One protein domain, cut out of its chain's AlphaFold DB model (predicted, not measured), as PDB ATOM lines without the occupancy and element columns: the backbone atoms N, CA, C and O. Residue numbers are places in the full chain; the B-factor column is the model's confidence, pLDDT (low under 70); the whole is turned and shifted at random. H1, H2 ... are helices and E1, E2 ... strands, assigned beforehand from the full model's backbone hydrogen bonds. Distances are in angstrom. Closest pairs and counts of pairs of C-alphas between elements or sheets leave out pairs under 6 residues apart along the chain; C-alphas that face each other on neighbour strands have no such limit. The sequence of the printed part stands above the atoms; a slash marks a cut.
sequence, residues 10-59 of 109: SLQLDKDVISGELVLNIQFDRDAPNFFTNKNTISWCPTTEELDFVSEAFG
ATOM      1  N   SER A  10       5.911  20.883 -25.549       85.44
ATOM      2  CA  SER A  10       5.010  21.983 -25.213       85.44
ATOM      3  C   SER A  10       3.652  21.462 -24.744       85.44
ATOM      4  O   SER A  10       3.168  20.411 -25.172       85.44
ATOM      5  N   LEU A  11       3.057  22.206 -23.813       86.00
ATOM      6  CA  LEU A  11       1.732  21.953 -23.258       86.00
ATOM      7  C   LEU A  11       0.818  23.100 -23.682       86.00
ATOM      8  O   LEU A  11       1.143  24.266 -23.455       86.00
ATOM      9  N   GLN A  12      -0.315  22.772 -24.290       88.12
ATOM     10  CA  GLN A  12      -1.312  23.736 -24.739       88.12
ATOM     11  C   GLN A  12      -2.670  23.378 -24.139       88.12
ATOM     12  O   GLN A  12      -3.103  22.234 -24.215       88.12
ATOM     13  N   LEU A  13      -3.341  24.361 -23.541       88.56
ATOM     14  CA  LEU A  13      -4.718  24.229 -23.078       88.56
ATOM     15  C   LEU A  13      -5.640  24.855 -24.113       88.56
ATOM     16  O   LEU A  13      -5.583  26.062 -24.339       88.56
ATOM     17  N   ASP A  14      -6.501  24.035 -24.695       91.06
ATOM     18  CA  ASP A  14      -7.548  24.478 -25.602       91.06
ATOM     19  C   ASP A  14      -8.918  24.190 -24.991       91.06
ATOM     20  O   ASP A  14      -9.073  23.327 -24.128       91.06
ATOM     21  N   LYS A  15      -9.936  24.918 -25.439       92.94
ATOM     22  CA  LYS A  15     -11.327  24.590 -25.136       92.94
ATOM     23  C   LYS A  15     -11.919  23.901 -26.350       92.94
ATOM     24  O   LYS A  15     -11.973  24.505 -27.423       92.94
ATOM     25  N   ASP A  16     -12.375  22.668 -26.186       92.75
ATOM     26  CA  ASP A  16     -13.122  22.009 -27.245       92.75
ATOM     27  C   ASP A  16     -14.459  22.732 -27.435       92.75
ATOM     28  O   ASP A  16     -15.244  22.919 -26.504       92.75
ATOM     29  N   VAL A  17     -14.704  23.176 -28.663       91.81
ATOM     30  CA  VAL A  17     -15.900  23.934 -29.031       91.81
ATOM     31  C   VAL A  17     -17.136  23.032 -29.036       91.81
ATOM     32  O   VAL A  17     -18.247  23.526 -28.852       91.81
ATOM     33  N   ILE A  18     -16.952  21.721 -29.224       93.19
ATOM     34  CA  ILE A  18     -18.047  20.755 -29.329       93.19
ATOM     35  C   ILE A  18     -18.486  20.285 -27.942       93.19
ATOM     36  O   ILE A  18     -19.663  20.404 -27.605       93.19
ATOM     37  N   SER A  19     -17.561  19.766 -27.130       91.50
ATOM     38  CA  SER A  19     -17.874  19.288 -25.773       91.50
ATOM     39  C   SER A  19     -17.921  20.404 -24.727       91.50
ATOM     40  O   SER A  19     -18.550  20.248 -23.683       91.50
ATOM     41  N   GLY A  20     -17.271  21.541 -24.988       90.81
ATOM     42  CA  GLY A  20     -17.081  22.611 -24.008       90.81
ATOM     43  C   GLY A  20     -15.999  22.315 -22.965       90.81
ATOM     44  O   GLY A  20     -15.759  23.168 -22.107       90.81
ATOM     45  N   GLU A  21     -15.355  21.148 -23.034       91.94
ATOM     46  CA  GLU A  21     -14.323  20.709 -22.098       91.94
ATOM     47  C   GLU A  21     -12.974  21.387 -22.368       91.94
ATOM     48  O   GLU A  21     -12.686  21.864 -23.470       91.94
ATOM     49  N   LEU A  22     -12.130  21.438 -21.336       88.06
ATOM     50  CA  LEU A  22     -10.735  21.840 -21.481       88.06
ATOM     51  C   LEU A  22      -9.913  20.634 -21.929       88.06
ATOM     52  O   LEU A  22      -9.861  19.617 -21.240       88.06
ATOM     53  N   VAL A  23      -9.250  20.774 -23.068       88.56
ATOM     54  CA  VAL A  23      -8.368  19.768 -23.646       88.56
ATOM     55  C   VAL A  23      -6.932  20.194 -23.410       88.56
ATOM     56  O   VAL A  23      -6.527  21.306 -23.751       88.56
ATOM     57  N   LEU A  24      -6.150  19.283 -22.843       84.69
ATOM     58  CA  LEU A  24      -4.716  19.452 -22.723       84.69
ATOM     59  C   LEU A  24      -4.014  18.740 -23.875       84.69
ATOM     60  O   LEU A  24      -4.019  17.512 -23.967       84.69
ATOM     61  N   ASN A  25      -3.385  19.529 -24.731       85.50
ATOM     62  CA  ASN A  25      -2.619  19.075 -25.874       85.50
ATOM     63  C   ASN A  25      -1.132  19.046 -25.520       85.50
ATOM     64  O   ASN A  25      -0.557  20.049 -25.098       85.50
ATOM     65  N   ILE A  26      -0.510  17.885 -25.711       84.06
ATOM     66  CA  ILE A  26       0.931  17.696 -25.547       84.06
ATOM     67  C   ILE A  26       1.533  17.600 -26.943       84.06
ATOM     68  O   ILE A  26       1.177  16.704 -27.712       84.06
ATOM     69  N   GLN A  27       2.433  18.520 -27.279       85.94
ATOM     70  CA  GLN A  27       3.142  18.506 -28.551       85.94
ATOM     71  C   GLN A  27       4.622  18.232 -28.312       85.94
ATOM     72  O   GLN A  27       5.266  18.863 -27.477       85.94
ATOM     73  N   PHE A  28       5.154  17.283 -29.073       82.88
ATOM     74  CA  PHE A  28       6.573  16.964 -29.089       82.88
ATOM     75  C   PHE A  28       7.202  17.564 -30.339       82.88
ATOM     76  O   PHE A  28       6.642  17.449 -31.436       82.88
ATOM     77  N   ASP A  29       8.373  18.167 -30.179       84.94
ATOM     78  CA  ASP A  29       9.227  18.485 -31.311       84.94
ATOM     79  C   ASP A  29       9.663  17.170 -31.979       84.94
ATOM     80  O   ASP A  29      10.169  16.246 -31.337       84.94
ATOM     81  N   ARG A  30       9.411  17.060 -33.283       82.12
ATOM     82  CA  ARG A  30       9.709  15.848 -34.058       82.12
ATOM     83  C   ARG A  30      11.204  15.658 -34.277       82.12
ATOM     84  O   ARG A  30      11.629  14.525 -34.483       82.12
ATOM     85  N   ASP A  31      11.964  16.746 -34.217       84.56
ATOM     86  CA  ASP A  31      13.415  16.742 -34.371       84.56
ATOM     87  C   ASP A  31      14.128  16.639 -33.009       84.56
ATOM     88  O   ASP A  31      15.357  16.733 -32.925       84.56
ATOM     89  N   ALA A  32      13.366  16.428 -31.926       85.62
ATOM     90  CA  ALA A  32      13.913  16.269 -30.593       85.62
ATOM     91  C   ALA A  32      14.822  15.027 -30.523       85.62
ATOM     92  O   ALA A  32      14.399  13.918 -30.858       85.62
ATOM     93  N   PRO A  33      16.060  15.162 -30.018       86.31
ATOM     94  CA  PRO A  33      17.020  14.057 -29.975       86.31
ATOM     95  C   PRO A  33      16.623  12.944 -28.993       86.31
ATOM     96  O   PRO A  33      17.233  11.878 -28.978       86.31
ATOM     97  N   ASN A  34      15.638  13.207 -28.139       87.00
ATOM     98  CA  ASN A  34      15.149  12.318 -27.097       87.00
ATOM     99  C   ASN A  34      13.721  11.809 -27.355       87.00
ATOM    100  O   ASN A  34      13.073  11.269 -26.451       87.00
ATOM    101  N   PHE A  35      13.245  11.963 -28.591       86.38
ATOM    102  CA  PHE A  35      11.957  11.481 -29.057       86.38
ATOM    103  C   PHE A  35      12.156  10.490 -30.203       86.38
ATOM    104  O   PHE A  35      12.848  10.763 -31.182       86.38
ATOM    105  N   PHE A  36      11.539   9.316 -30.091       84.25
ATOM    106  CA  PHE A  36      11.705   8.234 -31.053       84.25
ATOM    107  C   PHE A  36      10.341   7.717 -31.485       84.25
ATOM    108  O   PHE A  36       9.515   7.323 -30.662       84.25
ATOM    109  N   THR A  37      10.112   7.671 -32.796       83.38
ATOM    110  CA  THR A  37       8.921   7.042 -33.373       83.38
ATOM    111  C   THR A  37       9.334   5.738 -34.043       83.38
ATOM    112  O   THR A  37      10.138   5.747 -34.973       83.38
ATOM    113  N   ASN A  38       8.794   4.608 -33.588       84.38
ATOM    114  CA  ASN A  38       9.045   3.303 -34.196       84.38
ATOM    115  C   ASN A  38       7.727   2.632 -34.569       84.38
ATOM    116  O   ASN A  38       6.991   2.232 -33.676       84.38
ATOM    117  N   LYS A  39       7.471   2.481 -35.877       80.44
ATOM    118  CA  LYS A  39       6.318   1.813 -36.519       80.44
ATOM    119  C   LYS A  39       4.937   2.237 -35.979       80.44
ATOM    120  O   LYS A  39       4.221   2.921 -36.697       80.44
ATOM    121  N   ASN A  40       4.594   1.896 -34.736       83.12
ATOM    122  CA  ASN A  40       3.331   2.230 -34.063       83.12
ATOM    123  C   ASN A  40       3.500   2.767 -32.628       83.12
ATOM    124  O   ASN A  40       2.507   3.045 -31.961       83.12
ATOM    125  N   THR A  41       4.727   2.884 -32.127       81.44
ATOM    126  CA  THR A  41       5.008   3.316 -30.758       81.44
ATOM    127  C   THR A  41       5.812   4.598 -30.761       81.44
ATOM    128  O   THR A  41       6.809   4.721 -31.478       81.44
ATOM    129  N   ILE A  42       5.390   5.522 -29.911       83.00
ATOM    130  CA  ILE A  42       6.149   6.711 -29.562       83.00
ATOM    131  C   ILE A  42       6.879   6.410 -28.255       83.00
ATOM    132  O   ILE A  42       6.277   5.932 -27.293       83.00
ATOM    133  N   SER A  43       8.181   6.659 -28.232       85.69
ATOM    134  CA  SER A  43       9.011   6.568 -27.036       85.69
ATOM    135  C   SER A  43       9.650   7.920 -26.779       85.69
ATOM    136  O   SER A  43      10.292   8.491 -27.657       85.69
ATOM    137  N   TRP A  44       9.476   8.418 -25.562       87.31
ATOM    138  CA  TRP A  44      10.046   9.679 -25.117       87.31
ATOM    139  C   TRP A  44      10.940   9.427 -23.908       87.31
ATOM    140  O   TRP A  44      10.530   8.776 -22.944       87.31
ATOM    141  N   CYS A  45      12.169   9.925 -23.982       86.94
ATOM    142  CA  CYS A  45      13.151   9.873 -22.906       86.94
ATOM    143  C   CYS A  45      13.375  11.301 -22.378       86.94
ATOM    144  O   CYS A  45      14.313  11.961 -22.824       86.94
ATOM    145  N   PRO A  46      12.517  11.820 -21.479       87.44
ATOM    146  CA  PRO A  46      12.588  13.211 -21.034       87.44
ATOM    147  C   PRO A  46      13.952  13.560 -20.438       87.44
ATOM    148  O   PRO A  46      14.546  12.757 -19.709       87.44
ATOM    149  N   THR A  47      14.443  14.770 -20.718       89.31
ATOM    150  CA  THR A  47      15.596  15.307 -19.978       89.31
ATOM    151  C   THR A  47      15.191  15.675 -18.549       89.31
ATOM    152  O   THR A  47      14.009  15.716 -18.207       89.31
ATOM    153  N   THR A  48      16.168  15.961 -17.686       87.50
ATOM    154  CA  THR A  48      15.884  16.419 -16.318       87.50
ATOM    155  C   THR A  48      15.063  17.709 -16.313       87.50
ATOM    156  O   THR A  48      14.144  17.841 -15.512       87.50
ATOM    157  N   GLU A  49      15.348  18.629 -17.233       87.69
ATOM    158  CA  GLU A  49      14.629  19.894 -17.387       87.69
ATOM    159  C   GLU A  49      13.183  19.677 -17.852       87.69
ATOM    160  O   GLU A  49      12.265  20.295 -17.322       87.69
ATOM    161  N   GLU A  50      12.961  18.770 -18.804       86.62
ATOM    162  CA  GLU A  50      11.614  18.434 -19.283       86.62
ATOM    163  C   GLU A  50      10.789  17.706 -18.219       86.62
ATOM    164  O   GLU A  50       9.593  17.963 -18.071       86.62
ATOM    165  N   LEU A  51      11.429  16.824 -17.447       86.56
ATOM    166  CA  LEU A  51      10.797  16.153 -16.317       86.56
ATOM    167  C   LEU A  51      10.381  17.169 -15.248       86.56
ATOM    168  O   LEU A  51       9.261  17.098 -14.746       86.56
ATOM    169  N   ASP A  52      11.259  18.119 -14.922       86.06
ATOM    170  CA  ASP A  52      10.975  19.210 -13.990       86.06
ATOM    171  C   ASP A  52       9.832  20.100 -14.496       86.06
ATOM    172  O   ASP A  52       8.916  20.396 -13.730       86.06
ATOM    173  N   PHE A  53       9.844  20.457 -15.783       86.06
ATOM    174  CA  PHE A  53       8.798  21.250 -16.433       86.06
ATOM    175  C   PHE A  53       7.421  20.582 -16.342       86.06
ATOM    176  O   PHE A  53       6.459  21.200 -15.884       86.06
ATOM    177  N   VAL A  54       7.315  19.304 -16.718       84.19
ATOM    178  CA  VAL A  54       6.053  18.549 -16.611       84.19
ATOM    179  C   VAL A  54       5.645  18.390 -15.147       84.19
ATOM    180  O   VAL A  54       4.482  18.558 -14.790       84.19
ATOM    181  N   SER A  55       6.599  18.117 -14.264       85.25
ATOM    182  CA  SER A  55       6.309  17.961 -12.839       85.25
ATOM    183  C   SER A  55       5.757  19.229 -12.202       85.25
ATOM    184  O   SER A  55       4.859  19.138 -11.366       85.25
ATOM    185  N   GLU A  56       6.271  20.393 -12.597       83.12
ATOM    186  CA  GLU A  56       5.759  21.696 -12.184       83.12
ATOM    187  C   GLU A  56       4.365  21.955 -12.764       83.12
ATOM    188  O   GLU A  56       3.454  22.295 -12.011       83.12
ATOM    189  N   ALA A  57       4.173  21.725 -14.067       81.12
ATOM    190  CA  ALA A  57       2.912  21.994 -14.759       81.12
ATOM    191  C   ALA A  57       1.730  21.174 -14.213       81.12
ATOM    192  O   ALA A  57       0.615  21.681 -14.117       81.12
ATOM    193  N   PHE A  58       1.971  19.916 -13.838       81.56
ATOM    194  CA  PHE A  58       0.925  19.009 -13.356       81.56
ATOM    195  C   PHE A  58       0.936  18.795 -11.839       81.56
ATOM    196  O   PHE A  58       0.126  18.027 -11.322       81.56
ATOM    197  N   GLY A  59       1.882  19.400 -11.115       74.38
ATOM    198  CA  GLY A  59       2.088  19.135  -9.688       74.38
ATOM    199  C   GLY A  59       2.409  17.667  -9.363       74.38
ATOM    200  O   GLY A  59       2.251  17.247  -8.218       74.38
TER     201      GLY A  59
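AT A GLANCE: This is residues 10 to 59 of the 109 residues of an uncharacterized protein of Thermoplasmata archaeon (UniProt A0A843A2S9). Two antiparallel strand hairpins make an open L-shaped frame: a long one, E1 and E2, and a short one, E3 and E4, set crosswise near the end of E2, with the tip at residues 37 to 42 sticking out free. From E4 the helix H1 folds back in much the same direction as E1, near it but not packed on it. The printed part has 50 residues, with four named strands and then one named helix, in the order E1 E2 E3 E4 H1, and its class is mixed, helices and strands. It is loose and flat, with a radius of gyration of the C-alphas of 13.4 A and spans of 35 by 29 by 15 A.

HOW THE PARTS SIT: Start with E1, residues 10 to 15, and E2, residues 22 to 28, a hairpin of antiparallel neighbours at 154 degrees; look for N 12 and O 25, 2.9 A apart, within hydrogen-bond range. Next find E3, residues 35 to 38, whose closest C-alpha pair with E2 is Phe 28 and Phe 35, 7.7 A apart. E3 and E4, residues 41 to 44, form an antiparallel hairpin at 164 degrees, with N 36 and O 43 within hydrogen-bond range at 2.9 A. H1, residues 48 to 58, and E1 are near each other, with 6 pairs of C-alphas within 10 A. H1 and E2 are apart, as are H1 and E3. In H1 every O i to N i+4 pair is within hydrogen-bond range.

IN THESE COORDINATES: Find C-alpha 10 at (5.010, 21.983, -25.213), where E1, residues 10 to 15, begins its 16.5 A. E2, residues 22 to 28, runs 19.5 A to C-alpha 28 at (6.573, 16.964, -29.089). E3, residues 35 to 38, spans 10.1 A, and E4, residues 41 to 44, spans 9.9 A. H1, residues 48 to 58, runs 15.5 A to C-alpha 58 at (0.925, 19.009, -13.356).

THE WHOLE: Look to Ile 18 and Thr 48 for the two C-alphas farthest apart, 36.6 A. The printed part has no cut, and its links are tight or short, with no long one. Its mean pLDDT is 86.2, and no printed residue is under 70.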